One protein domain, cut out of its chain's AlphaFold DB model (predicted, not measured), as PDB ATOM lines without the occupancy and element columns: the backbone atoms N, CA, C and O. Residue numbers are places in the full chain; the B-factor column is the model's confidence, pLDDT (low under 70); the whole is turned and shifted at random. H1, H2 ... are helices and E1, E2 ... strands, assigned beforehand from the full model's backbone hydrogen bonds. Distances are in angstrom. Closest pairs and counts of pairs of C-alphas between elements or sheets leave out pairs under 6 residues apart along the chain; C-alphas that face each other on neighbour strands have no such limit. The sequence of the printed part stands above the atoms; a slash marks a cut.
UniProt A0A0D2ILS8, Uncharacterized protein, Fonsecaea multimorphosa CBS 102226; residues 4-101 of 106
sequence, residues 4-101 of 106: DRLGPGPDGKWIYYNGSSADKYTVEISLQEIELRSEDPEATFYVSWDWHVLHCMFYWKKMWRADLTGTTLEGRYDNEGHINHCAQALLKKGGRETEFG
ATOM      1  N   ASP A   4     220.367 128.675 320.829       84.06
ATOM      2  CA  ASP A   4     220.391 129.452 322.080       84.06
ATOM      3  C   ASP A   4     220.990 130.868 321.956       84.06
ATOM      4  O   ASP A   4     221.135 131.565 322.958       84.06
ATOM      5  N   ARG A   5     221.389 131.282 320.744       88.31
ATOM      6  CA  ARG A   5     222.007 132.590 320.451       88.31
ATOM      7  C   ARG A   5     221.272 133.380 319.362       88.31
ATOM      8  O   ARG A   5     221.876 134.222 318.701       88.31
ATOM      9  N   LEU A   6     220.007 133.052 319.110       88.75
ATOM     10  CA  LEU A   6     219.187 133.673 318.060       88.75
ATOM     11  C   LEU A   6     218.018 134.500 318.598       88.75
ATOM     12  O   LEU A   6     217.247 135.039 317.808       88.75
ATOM     13  N   GLY A   7     217.871 134.583 319.917       88.94
ATOM     14  CA  GLY A   7     216.821 135.354 320.555       88.94
ATOM     15  C   GLY A   7     217.100 136.858 320.602       88.94
ATOM     16  O   GLY A   7     218.219 137.303 320.348       88.94
ATOM     17  N   PRO A   8     216.073 137.658 320.935       89.06
ATOM     18  CA  PRO A   8     216.170 139.116 320.969       89.06
ATOM     19  C   PRO A   8     216.844 139.667 322.238       89.06
ATOM     20  O   PRO A   8     217.094 140.867 322.320       89.06
ATOM     21  N   GLY A   9     217.097 138.826 323.244       87.12
ATOM     22  CA  GLY A   9     217.696 139.233 324.511       87.12
ATOM     23  C   GLY A   9     219.213 139.458 324.432       87.12
ATOM     24  O   GLY A   9     219.846 139.202 323.401       87.12
ATOM     25  N   PRO A  10     219.833 139.903 325.541       89.19
ATOM     26  CA  PRO A  10     221.282 140.058 325.638       89.19
ATOM     27  C   PRO A  10     222.021 138.780 325.221       89.19
ATOM     28  O   PRO A  10     221.595 137.673 325.551       89.19
ATOM     29  N   ASP A  11     223.118 138.936 324.478       89.12
ATOM     30  CA  ASP A  11     223.923 137.840 323.914       89.12
ATOM     31  C   ASP A  11     223.157 136.867 322.994       89.12
ATOM     32  O   ASP A  11     223.596 135.737 322.761       89.12
ATOM     33  N   GLY A  12     222.013 137.298 322.454       89.00
ATOM     34  CA  GLY A  12     221.164 136.469 321.603       89.00
ATOM     35  C   GLY A  12     220.312 135.471 322.387       89.00
ATOM     36  O   GLY A  12     219.871 134.467 321.826       89.00
ATOM     37  N   LYS A  13     220.107 135.688 323.691       90.31
ATOM     38  CA  LYS A  13     219.276 134.803 324.511       90.31
ATOM     39  C   LYS A  13     217.799 134.943 324.171       90.31
ATOM     40  O   LYS A  13     217.297 136.018 323.839       90.31
ATOM     41  N   TRP A  14     217.093 133.834 324.305       89.88
ATOM     42  CA  TRP A  14     215.642 133.802 324.255       89.88
ATOM     43  C   TRP A  14     215.028 134.319 325.553       89.88
ATOM     44  O   TRP A  14     215.602 134.143 326.628       89.88
ATOM     45  N   ILE A  15     213.863 134.950 325.428       88.44
ATOM     46  CA  ILE A  15     213.063 135.446 326.549       88.44
ATOM     47  C   ILE A  15     211.862 134.514 326.705       88.44
ATOM     48  O   ILE A  15     211.263 134.100 325.709       88.44
ATOM     49  N   TYR A  16     211.538 134.184 327.948       87.12
ATOM     50  CA  TYR A  16     210.484 133.248 328.309       87.12
ATOM     51  C   TYR A  16     209.596 133.874 329.365       87.12
ATOM     52  O   TYR A  16     210.101 134.562 330.248       87.12
ATOM     53  N   TYR A  17     208.298 133.589 329.317       84.25
ATOM     54  CA  TYR A  17     207.332 134.156 330.249       84.25
ATOM     55  C   TYR A  17     206.507 133.080 330.950       84.25
ATOM     56  O   TYR A  17     206.234 132.015 330.391       84.25
ATOM     57  N   ASN A  18     206.081 133.364 332.180       77.62
ATOM     58  CA  ASN A  18     205.277 132.442 332.977       77.62
ATOM     59  C   ASN A  18     203.881 132.208 332.364       77.62
ATOM     60  O   ASN A  18     203.193 133.155 331.984       77.62
ATOM     61  N   GLY A  19     203.462 130.937 332.315       64.62
ATOM     62  CA  GLY A  19     202.158 130.484 331.825       64.62
ATOM     63  C   GLY A  19     200.973 130.796 332.748       64.62
ATOM     64  O   GLY A  19     199.841 130.949 332.294       64.62
ATOM     65  N   SER A  20     201.237 130.899 334.056       61.25
ATOM     66  CA  SER A  20     200.213 130.881 335.113       61.25
ATOM     67  C   SER A  20     199.628 132.252 335.497       61.25
ATOM     68  O   SER A  20     198.693 132.298 336.301       61.25
ATOM     69  N   SER A  21     200.152 133.373 334.999       53.50
ATOM     70  CA  SER A  21     199.662 134.704 335.379       53.50
ATOM     71  C   SER A  21     198.498 135.159 334.498       53.50
ATOM     72  O   SER A  21     198.492 134.944 333.288       53.50
ATOM     73  N   ALA A  22     197.526 135.851 335.104       56.31
ATOM     74  CA  ALA A  22     196.483 136.581 334.373       56.31
ATOM     75  C   ALA A  22     197.087 137.554 333.339       56.31
ATOM     76  O   ALA A  22     196.522 137.766 332.270       56.31
ATOM     77  N   ASP A  23     198.294 138.042 333.633       56.75
ATOM     78  CA  ASP A  23     199.149 138.816 332.747       56.75
ATOM     79  C   ASP A  23     200.159 137.900 332.049       56.75
ATOM     80  O   ASP A  23     201.358 137.892 332.362       56.75
ATOM     81  N   LYS A  24     199.667 137.073 331.123       61.06
ATOM     82  CA  LYS A  24     200.518 136.355 330.165       61.06
ATOM     83  C   LYS A  24     201.512 137.375 329.581       61.06
ATOM     84  O   LYS A  24     201.111 138.496 329.270       61.06
ATOM     85  N   TYR A  25     202.795 137.017 329.482       64.31
ATOM     86  CA  TYR A  25     203.861 137.841 328.866       64.31
ATOM     87  C   TYR A  25     204.456 138.993 329.698       64.31
ATOM     88  O   TYR A  25     205.194 139.814 329.164       64.31
ATOM     89  N   THR A  26     204.180 139.068 331.003       66.19
ATOM     90  CA  THR A  26     204.752 140.130 331.865       66.19
ATOM     91  C   THR A  26     205.827 139.645 332.828       66.19
ATOM     92  O   THR A  26     206.727 140.404 333.181       66.19
ATOM     93  N   VAL A  27     205.750 138.381 333.247       77.19
ATOM     94  CA  VAL A  27     206.699 137.793 334.194       77.19
ATOM     95  C   VAL A  27     207.689 136.937 333.426       77.19
ATOM     96  O   VAL A  27     207.357 135.816 333.037       77.19
ATOM     97  N   GLU A  28     208.887 137.476 333.200       83.69
ATOM     98  CA  GLU A  28     210.004 136.710 332.648       83.69
ATOM     99  C   GLU A  28     210.419 135.592 333.610       83.69
ATOM    100  O   GLU A  28     210.450 135.784 334.827       83.69
ATOM    101  N   ILE A  29     210.745 134.426 333.059       84.25
ATOM    102  CA  ILE A  29     211.278 133.282 333.804       84.25
ATOM    103  C   ILE A  29     212.661 132.918 333.273       84.25
ATOM    104  O   ILE A  29     212.951 133.038 332.080       84.25
ATOM    105  N   SER A  30     213.533 132.469 334.168       86.31
ATOM    106  CA  SER A  30     214.879 132.034 333.808       86.31
ATOM    107  C   SER A  30     214.875 130.666 333.115       86.31
ATOM    108  O   SER A  30     213.980 129.845 333.313       86.31
ATOM    109  N   LEU A  31     215.932 130.377 332.346       81.44
ATOM    110  CA  LEU A  31     216.151 129.040 331.776       81.44
ATOM    111  C   LEU A  31     216.176 127.949 332.855       81.44
ATOM    112  O   LEU A  31     215.601 126.886 332.658       81.44
ATOM    113  N   GLN A  32     216.778 128.236 334.011       83.62
ATOM    114  CA  GLN A  32     216.828 127.298 335.129       83.62
ATOM    115  C   GLN A  32     215.424 126.959 335.654       83.62
ATOM    116  O   GLN A  32     215.144 125.811 335.980       83.62
ATOM    117  N   GLU A  33     214.513 127.934 335.706       82.44
ATOM    118  CA  GLU A  33     213.118 127.678 336.083       82.44
ATOM    119  C   GLU A  33     212.371 126.843 335.043       82.44
ATOM    120  O   GLU A  33     211.501 126.061 335.416       82.44
ATOM    121  N   ILE A  34     212.701 126.978 333.758       80.38
ATOM    122  CA  ILE A  34     212.123 126.147 332.690       80.38
ATOM    123  C   ILE A  34     212.627 124.711 332.791       80.38
ATOM    124  O   ILE A  34     211.836 123.784 332.657       80.38
ATOM    125  N   GLU A  35     213.918 124.519 333.052       80.19
ATOM    126  CA  GLU A  35     214.514 123.196 333.265       80.19
ATOM    127  C   GLU A  35     213.900 122.499 334.482       80.19
ATOM    128  O   GLU A  35     213.514 121.340 334.405       80.19
ATOM    129  N   LEU A  36     213.704 123.217 335.591       79.62
ATOM    130  CA  LEU A  36     213.012 122.667 336.764       79.62
ATOM    131  C   LEU A  36     211.564 122.257 336.462       79.62
ATOM    132  O   LEU A  36     211.020 121.377 337.126       79.62
ATOM    133  N   ARG A  37     210.947 122.892 335.465       73.69
ATOM    134  CA  ARG A  37     209.590 122.604 334.995       73.69
ATOM    135  C   ARG A  37     209.547 121.559 333.879       73.69
ATOM    136  O   ARG A  37     208.462 121.097 333.556       73.69
ATOM    137  N   SER A  38     210.672 121.162 333.274       67.12
ATOM    138  CA  SER A  38     210.651 120.311 332.072       67.12
ATOM    139  C   SER A  38     210.168 118.883 332.326       67.12
ATOM    140  O   SER A  38     209.752 118.214 331.376       67.12
ATOM    141  N   GLU A  39     210.237 118.449 333.588       67.12
ATOM    142  CA  GLU A  39     209.737 117.167 334.097       67.12
ATOM    143  C   GLU A  39     208.226 117.182 334.382       67.12
ATOM    144  O   GLU A  39     207.620 116.122 334.525       67.12
ATOM    145  N   ASP A  40     207.611 118.366 334.462       70.19
ATOM    146  CA  ASP A  40     206.172 118.518 334.651       70.19
ATOM    147  C   ASP A  40     205.482 118.607 333.274       70.19
ATOM    148  O   ASP A  40     205.664 119.593 332.554       70.19
ATOM    149  N   PRO A  41     204.701 117.587 332.870       64.00
ATOM    150  CA  PRO A  41     204.017 117.579 331.580       64.00
ATOM    151  C   PRO A  41     202.931 118.657 331.459       64.00
ATOM    152  O   PRO A  41     202.521 118.952 330.339       64.00
ATOM    153  N   GLU A  42     202.487 119.248 332.571       68.12
ATOM    154  CA  GLU A  42     201.494 120.328 332.601       68.12
ATOM    155  C   GLU A  42     202.145 121.719 332.646       68.12
ATOM    156  O   GLU A  42     201.455 122.741 332.585       68.12
ATOM    157  N   ALA A  43     203.475 121.801 332.762       71.75
ATOM    158  CA  ALA A  43     204.144 123.085 332.842       71.75
ATOM    159  C   ALA A  43     204.132 123.806 331.492       71.75
ATOM    160  O   ALA A  43     204.828 123.432 330.545       71.75
ATOM    161  N   THR A  44     203.398 124.918 331.445       76.12
ATOM    162  CA  THR A  44     203.383 125.812 330.292       76.12
ATOM    163  C   THR A  44     204.230 127.061 330.509       76.12
ATOM    164  O   THR A  44     204.378 127.597 331.615       76.12
ATOM    165  N   PHE A  45     204.805 127.541 329.414       81.62
ATOM    166  CA  PHE A  45     205.457 128.841 329.350       81.62
ATOM    167  C   PHE A  45     205.202 129.478 327.992       81.62
ATOM    168  O   PHE A  45     204.876 128.810 327.010       81.62
ATOM    169  N   TYR A  46     205.348 130.791 327.940       83.56
ATOM    170  CA  TYR A  46     205.130 131.566 326.735       83.56
ATOM    171  C   TYR A  46     206.453 132.021 326.130       83.56
ATOM    172  O   TYR A  46     207.398 132.370 326.840       83.56
ATOM    173  N   VAL A  47     206.500 132.024 324.802       84.50
ATOM    174  CA  VAL A  47     207.673 132.372 323.989       84.50
ATOM    175  C   VAL A  47     207.258 133.224 322.803       84.50
ATOM    176  O   VAL A  47     206.093 133.224 322.402       84.50
ATOM    177  N   SER A  48     208.210 133.937 322.202       86.06
ATOM    178  CA  SER A  48     207.943 134.654 320.956       86.06
ATOM    179  C   SER A  48     207.618 133.686 319.814       86.06
ATOM    180  O   SER A  48     208.061 132.534 319.795       86.06
ATOM    181  N   TRP A  49     206.883 134.169 318.813       85.94
ATOM    182  CA  TRP A  49     206.609 133.378 317.611       85.94
ATOM    183  C   TRP A  49     207.905 132.928 316.909       85.94
ATOM    184  O   TRP A  49     208.015 131.770 316.513       85.94
ATOM    185  N   ASP A  50     208.919 133.799 316.830       87.56
ATOM    186  CA  ASP A  50     210.219 133.469 316.224       87.56
ATOM    187  C   ASP A  50     210.931 132.319 316.953       87.56
ATOM    188  O   ASP A  50     211.502 131.434 316.308       87.56
ATOM    189  N   TRP A  51     210.858 132.298 318.291       88.75
ATOM    190  CA  TRP A  51     211.355 131.180 319.094       88.75
ATOM    191  C   TRP A  51     210.670 129.885 318.682       88.75
ATOM    192  O   TRP A  51     211.339 128.882 318.436       88.75
ATOM    193  N   HIS A  52     209.337 129.910 318.577       87.88
ATOM    194  CA  HIS A  52     208.532 128.724 318.283       87.88
ATOM    195  C   HIS A  52     208.847 128.171 316.901       87.88
ATOM    196  O   HIS A  52     209.118 126.979 316.771       87.88
ATOM    197  N   VAL A  53     208.947 129.031 315.889       87.50
ATOM    198  CA  VAL A  53     209.360 128.619 314.541       87.50
ATOM    199  C   VAL A  53     210.738 127.958 314.551       87.50
ATOM    200  O   VAL A  53     210.909 126.868 313.998       87.50
ATOM    201  N   LEU A  54     211.731 128.583 315.189       89.44
ATOM    202  CA  LEU A  54     213.091 128.045 315.212       89.44
ATOM    203  C   LEU A  54     213.208 126.769 316.052       89.44
ATOM    204  O   LEU A  54     213.948 125.865 315.661       89.44
ATOM    205  N   HIS A  55     212.459 126.659 317.150       87.94
ATOM    206  CA  HIS A  55     212.373 125.453 317.969       87.94
ATOM    207  C   HIS A  55     211.845 124.277 317.142       87.94
ATOM    208  O   HIS A  55     212.470 123.213 317.098       87.94
ATOM    209  N   CYS A  56     210.736 124.486 316.428       87.56
ATOM    210  CA  CYS A  56     210.136 123.474 315.565       87.56
ATOM    211  C   CYS A  56     211.114 123.029 314.471       87.56
ATOM    212  O   CYS A  56     211.314 121.832 314.255       87.56
ATOM    213  N   MET A  57     211.795 123.978 313.821       88.56
ATOM    214  CA  MET A  57     212.768 123.641 312.781       88.56
ATOM    215  C   MET A  57     213.999 122.909 313.321       88.56
ATOM    216  O   MET A  57     214.541 122.018 312.661       88.56
ATOM    217  N   PHE A  58     214.438 123.260 314.530       88.81
ATOM    218  CA  PHE A  58     215.510 122.561 315.223       88.81
ATOM    219  C   PHE A  58     215.123 121.112 315.542       88.81
ATOM    220  O   PHE A  58     215.917 120.205 315.279       88.81
ATOM    221  N   TYR A  59     213.904 120.874 316.031       88.31
ATOM    222  CA  TYR A  59     213.429 119.523 316.327       88.31
ATOM    223  C   TYR A  59     213.224 118.671 315.081       88.31
ATOM    224  O   TYR A  59     213.645 117.518 315.077       88.31
ATOM    225  N   TRP A  60     212.696 119.232 313.994       88.56
ATOM    226  CA  TRP A  60     212.601 118.499 312.732       88.56
ATOM    227  C   TRP A  60     213.989 118.054 312.244       88.56
ATOM    228  O   TRP A  60     214.201 116.901 311.859       88.56
ATOM    229  N   LYS A  61     214.994 118.929 312.362       90.88
ATOM    230  CA  LYS A  61     216.386 118.556 312.094       90.88
ATOM    231  C   LYS A  61     216.902 117.483 313.063       90.88
ATOM    232  O   LYS A  61     217.647 116.611 312.618       90.88
ATOM    233  N   LYS A  62     216.559 117.536 314.361       90.56
ATOM    234  CA  LYS A  62     216.914 116.482 315.333       90.56
ATOM    235  C   LYS A  62     216.306 115.138 314.924       90.56
ATOM    236  O   LYS A  62     217.064 114.179 314.870       90.56
ATOM    237  N   MET A  63     215.020 115.086 314.568       90.88
ATOM    238  CA  MET A  63     214.328 113.873 314.100       90.88
ATOM    239  C   MET A  63     215.013 113.266 312.873       90.88
ATOM    240  O   MET A  63     215.368 112.093 312.871       90.88
ATOM    241  N   TRP A  64     215.297 114.082 311.853       91.69
ATOM    242  CA  TRP A  64     215.995 113.603 310.656       91.69
ATOM    243  C   TRP A  64     217.398 113.062 310.969       91.69
ATOM    244  O   TRP A  64     217.825 112.056 310.415       91.69
ATOM    245  N   ARG A  65     218.139 113.712 311.877       93.62
ATOM    246  CA  ARG A  65     219.466 113.228 312.291       93.62
ATOM    247  C   ARG A  65     219.386 111.960 313.135       93.62
ATOM    248  O   ARG A  65     220.258 111.118 312.983       93.62
ATOM    249  N   ALA A  66     218.390 111.863 314.012       93.62
ATOM    250  CA  ALA A  66     218.154 110.720 314.886       93.62
ATOM    251  C   ALA A  66     217.988 109.432 314.070       93.62
ATOM    252  O   ALA A  66     218.660 108.445 314.368       93.62
ATOM    253  N   ASP A  67     217.216 109.497 312.982       90.12
ATOM    254  CA  ASP A  67     217.072 108.408 312.010       90.12
ATOM    255  C   ASP A  67     218.424 108.016 311.380       90.12
ATOM    256  O   ASP A  67     218.825 106.854 311.412       90.12
ATOM    257  N   LEU A  68     219.205 108.998 310.914       94.88
ATOM    258  CA  LEU A  68     220.516 108.740 310.303       94.88
ATOM    259  C   LEU A  68     221.565 108.164 311.260       94.88
ATOM    260  O   LEU A  68     222.475 107.461 310.817       94.88
ATOM    261  N   THR A  69     221.511 108.516 312.544       95.50
ATOM    262  CA  THR A  69     222.519 108.115 313.537       95.50
ATOM    263  C   THR A  69     222.057 106.978 314.441       95.50
ATOM    264  O   THR A  69     222.815 106.579 315.325       95.50
ATOM    265  N   GLY A  70     220.833 106.472 314.263       93.62
ATOM    266  CA  GLY A  70     220.231 105.477 315.155       93.62
ATOM    267  C   GLY A  70     220.072 105.975 316.595       93.62
ATOM    268  O   GLY A  70     220.131 105.188 317.537       93.62
ATOM    269  N   THR A  71     219.954 107.290 316.793       93.44
ATOM    270  CA  THR A  71     219.793 107.901 318.119       93.44
ATOM    271  C   THR A  71     218.316 108.020 318.451       93.44
ATOM    272  O   THR A  71     217.546 108.497 317.631       93.44
ATOM    273  N   THR A  72     217.911 107.639 319.660       91.00
ATOM    274  CA  THR A  72     216.527 107.816 320.114       91.00
ATOM    275  C   THR A  72     216.262 109.274 320.481       91.00
ATOM    276  O   THR A  72     216.993 109.857 321.284       91.00
ATOM    277  N   LEU A  73     215.216 109.858 319.897       89.25
ATOM    278  CA  LEU A  73     214.711 111.177 320.266       89.25
ATOM    279  C   LEU A  73     213.680 111.051 321.399       89.25
ATOM    280  O   LEU A  73     213.098 109.990 321.617       89.25
ATOM    281  N   GLU A  74     213.454 112.121 322.158       84.12
ATOM    282  CA  GLU A  74     212.478 112.096 323.243       84.12
ATOM    283  C   GLU A  74     211.053 111.942 322.665       84.12
ATOM    284  O   GLU A  74     210.606 112.778 321.877       84.12
ATOM    285  N   GLY A  75     210.317 110.898 323.070       83.19
ATOM    286  CA  GLY A  75     209.049 110.496 322.429       83.19
ATOM    287  C   GLY A  75     207.959 111.576 322.385       83.19
ATOM    288  O   GLY A  75     207.131 111.595 321.476       83.19
ATOM    289  N   ARG A  76     207.999 112.544 323.310       78.44
ATOM    290  CA  ARG A  76     207.094 113.707 323.308       78.44
ATOM    291  C   ARG A  76     207.241 114.599 322.068       78.44
ATOM    292  O   ARG A  76     206.299 115.295 321.712       78.44
ATOM    293  N   TYR A  77     208.402 114.569 321.415       83.56
ATOM    294  CA  TYR A  77     208.683 115.311 320.184       83.56
ATOM    295  C   TYR A  77     208.758 114.415 318.946       83.56
ATOM    296  O   TYR A  77     208.601 114.911 317.832       83.56
ATOM    297  N   ASP A  78     209.025 113.123 319.137       87.25
ATOM    298  CA  ASP A  78     209.174 112.140 318.063       87.25
ATOM    299  C   ASP A  78     207.835 111.484 317.701       87.25
ATOM    300  O   ASP A  78     207.618 110.287 317.885       87.25
ATOM    301  N   ASN A  79     206.875 112.301 317.267       85.94
ATOM    302  CA  ASN A  79     205.558 111.833 316.848       85.94
ATOM    303  C   ASN A  79     204.925 112.782 315.820       85.94
ATOM    304  O   ASN A  79     205.292 113.953 315.702       85.94
ATOM    305  N   GLU A  80     203.942 112.273 315.078       87.38
ATOM    306  CA  GLU A  80     203.234 113.045 314.054       87.38
ATOM    307  C   GLU A  80     202.421 114.209 314.648       87.38
ATOM    308  O   GLU A  80     202.320 115.271 314.032       87.38
ATOM    309  N   GLY A  81     201.912 114.059 315.876       85.75
ATOM    310  CA  GLY A  81     201.220 115.128 316.603       85.75
ATOM    311  C   GLY A  81     202.088 116.379 316.749       85.75
ATOM    312  O   GLY A  81     201.629 117.494 316.487       85.75
ATOM    313  N   HIS A  82     203.373 116.199 317.052       85.88
ATOM    314  CA  HIS A  82     204.334 117.293 317.105       85.88
ATOM    315  C   HIS A  82     204.533 117.949 315.727       85.88
ATOM    316  O   HIS A  82     204.495 119.177 315.634       85.88
ATOM    317  N   ILE A  83     204.660 117.176 314.641       87.62
ATOM    318  CA  ILE A  83     204.781 117.717 313.271       87.62
ATOM    319  C   ILE A  83     203.543 118.551 312.900       87.62
ATOM    320  O   ILE A  83     203.671 119.672 312.397       87.62
ATOM    321  N   ASN A  84     202.348 118.040 313.196       87.88
ATOM    322  CA  ASN A  84     201.084 118.715 312.909       87.88
ATOM    323  C   ASN A  84     200.921 120.009 313.718       87.88
ATOM    324  O   ASN A  84     200.529 121.039 313.163       87.88
ATOM    325  N   HIS A  85     201.284 119.998 315.004       85.75
ATOM    326  CA  HIS A  85     201.334 121.202 315.843       85.75
ATOM    327  C   HIS A  85     202.271 122.262 315.257       85.75
ATOM    328  O   HIS A  85     201.899 123.431 315.136       85.75
ATOM    329  N   CYS A  86     203.473 121.847 314.843       85.12
ATOM    330  CA  CYS A  86     204.460 122.735 314.234       85.12
ATOM    331  C   CYS A  86     203.910 123.391 312.958       85.12
ATOM    332  O   CYS A  86     204.006 124.610 312.798       85.12
ATOM    333  N   ALA A  87     203.282 122.610 312.072       85.06
ATOM    334  CA  ALA A  87     202.669 123.126 310.849       85.06
ATOM    335  C   ALA A  87     201.591 124.184 311.144       85.06
ATOM    336  O   ALA A  87     201.538 125.221 310.482       85.06
ATOM    337  N   GLN A  88     200.774 123.973 312.179       83.75
ATOM    338  CA  GLN A  88     199.769 124.947 312.609       83.75
ATOM    339  C   GLN A  88     200.396 126.216 313.205       83.75
ATOM    340  O   GLN A  88     199.913 127.317 312.936       83.75
ATOM    341  N   ALA A  89     201.471 126.095 313.990       80.25
ATOM    342  CA  ALA A  89     202.174 127.239 314.575       80.25
ATOM    343  C   ALA A  89     202.779 128.167 313.504       80.25
ATOM    344  O   ALA A  89     202.679 129.394 313.615       80.25
ATOM    345  N   LEU A  90     203.319 127.598 312.419       82.50
ATOM    346  CA  LEU A  90     203.862 128.356 311.282       82.50
ATOM    347  C   LEU A  90     202.806 129.225 310.582       82.50
ATOM    348  O   LEU A  90     203.125 130.307 310.087       82.50
ATOM    349  N   LEU A  91     201.546 128.783 310.561       81.69
ATOM    350  CA  LEU A  91     200.444 129.511 309.924       81.69
ATOM    351  C   LEU A  91     199.909 130.673 310.780       81.69
ATOM    352  O   LEU A  91     199.269 131.576 310.243       81.69
ATOM    353  N   LYS A  92     200.197 130.711 312.088       74.31
ATOM    354  CA  LYS A  92     199.708 131.739 313.032       74.31
ATOM    355  C   LYS A  92     200.505 133.057 312.995       74.31
ATOM    356  O   LYS A  92     200.649 133.729 314.017       74.31
ATOM    357  N   LYS A  93     201.025 133.447 311.825       64.75
ATOM    358  CA  LYS A  93     201.865 134.644 311.646       64.75
ATOM    359  C   LYS A  93     201.199 135.883 312.271       64.75
ATOM    360  O   LYS A  93     200.112 136.273 311.858       64.75
ATOM    361  N   GLY A  94     201.876 136.517 313.231       58.69
ATOM    362  CA  GLY A  94     201.406 137.744 313.889       58.69
ATOM    363  C   GLY A  94     200.754 137.560 315.266       58.69
ATOM    364  O   GLY A  94     200.346 138.556 315.863       58.69
ATOM    365  N   GLY A  95     200.683 136.337 315.803       59.22
ATOM    366  CA  GLY A  95     200.492 136.143 317.244       59.22
ATOM    367  C   GLY A  95     201.707 136.686 318.002       59.22
ATOM    368  O   GLY A  95     202.835 136.364 317.637       59.22
ATOM    369  N   ARG A  96     201.496 137.552 319.002       55.62
ATOM    370  CA  ARG A  96     202.596 138.213 319.733       55.62
ATOM    371  C   ARG A  96     203.474 137.215 320.491       55.62
ATOM    372  O   ARG A  96     204.681 137.403 320.547       55.62
ATOM    373  N   GLU A  97     202.891 136.106 320.928       67.38
ATOM    374  CA  GLU A  97     203.568 135.015 321.615       67.38
ATOM    375  C   GLU A  97     202.773 133.705 321.453       67.38
ATOM    376  O   GLU A  97     201.561 133.711 321.210       67.38
ATOM    377  N   THR A  98     203.459 132.575 321.587       71.44
ATOM    378  CA  THR A  98     202.906 131.217 321.504       71.44
ATOM    379  C   THR A  98     203.134 130.464 322.812       71.44
ATOM    380  O   THR A  98     204.154 130.647 323.474       71.44
ATOM    381  N   GLU A  99     202.189 129.605 323.183       72.31
ATOM    382  CA  GLU A  99     202.288 128.743 324.363       72.31
ATOM    383  C   GLU A  99     203.072 127.466 324.047       72.31
ATOM    384  O   GLU A  99     202.829 126.806 323.031       72.31
ATOM    385  N   PHE A 100     203.997 127.111 324.930       71.81
ATOM    386  CA  PHE A 100     204.740 125.860 324.920       71.81
ATOM    387  C   PHE A 100     204.327 125.000 326.118       71.81
ATOM    388  O   PHE A 100     203.948 125.538 327.153       71.81
ATOM    389  N   GLY A 101     204.435 123.674 325.988       65.56
ATOM    390  CA  GLY A 101     204.112 122.723 327.060       65.56
ATOM    391  C   GLY A 101     202.692 122.160 326.998       65.56
ATOM    392  O   GLY A 101     202.326 121.355 327.837       65.56
TER     393      GLY A 101
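This is residues 4 to 101 of the 106 residues of an uncharacterized protein of Fonsecaea multimorphosa CBS 102226 (UniProt A0A0D2ILS8). A small antiparallel sheet of three short strands has a helical hairpin reaching away from it: the long helix H2 starts right after the inner strand E2, and the shorter H3 folds back and packs on residues 52 to 60 of H2 before the chain returns to edge strand E3. The short helix H1 only grazes the sheet, well away from both helices of the hairpin, and two long stretches with no named element, residues 4 to 15 and 19 to 30, lie before and after E1. The printed part has 98 residues with three named helices and three named strands, in the order E1, H1, E2, H2, H3, E3; the sheet order is E1, E2, E3, and the class is mixed, helices and strands. The whole is compact, with a radius of gyration of the C-alphas of 14.1 A and spans of 41 by 30 by 28 A.

In the sheet, E1 is residues 16 to 18, 7.0 A long, with C-alpha 16 at (210.484, 133.248, 328.309). E2 is residues 45 to 48, 10.5 A, and E3 is residues 97 to 100, 9.8 A, with C-alpha 100 at (204.740, 125.860, 324.920). H2 is residues 49 to 69, 30.1 A from first to last C-alpha, ending at C-alpha 69 at (222.519, 108.115, 313.537). H3 is residues 80 to 91, 17.2 A, and H1 is residues 31 to 37, 9.7 A.

E1 and E2 are antiparallel at 143 degrees, with N 17 and O 46 within hydrogen-bond range at 2.9 A. E2 and E3 are antiparallel at 140 degrees, with N 98 and O 47 at 2.8 A and N 45 and O 100 at 3.1 A. H2 is on the sheet but only grazes it, with residues 49 to 53; the closest C-alphas of H2 and E3 are those of Trp 49 and Glu 97, 5.3 A apart. H2 and H3 form a helical hairpin and touch, H2 with residues 52 to 60 alone; their closest C-alphas, those of Cys 56 and Cys 86, are 5.9 A apart. They run opposite ways at a shallow tilt of 34 degrees, only just short of steep. H3 is not on the sheet. H1 is on the sheet but only grazes it, with residues 31 to 37; its closest C-alpha pair with E1 is Leu 31 and Tyr 16, 7.9 A. H1 is apart from H2 and from H3. Every O i to N i+4 pair is within hydrogen-bond range in H1 and H2, and 7 of 8 are in H3.

The two C-alphas farthest apart, those of Ala 22 and Leu 68, are 44.0 A from each other. The printed part has no cut. The link from E1 to H1, with 12 residues, is long; those from E2 to H2 and from H3 to E3 are tight. The mean pLDDT of the printed part is 81.1, and 18 residues are under 70: 19 to 26, 38 to 39, 41 to 42, 93 to 97 and 101.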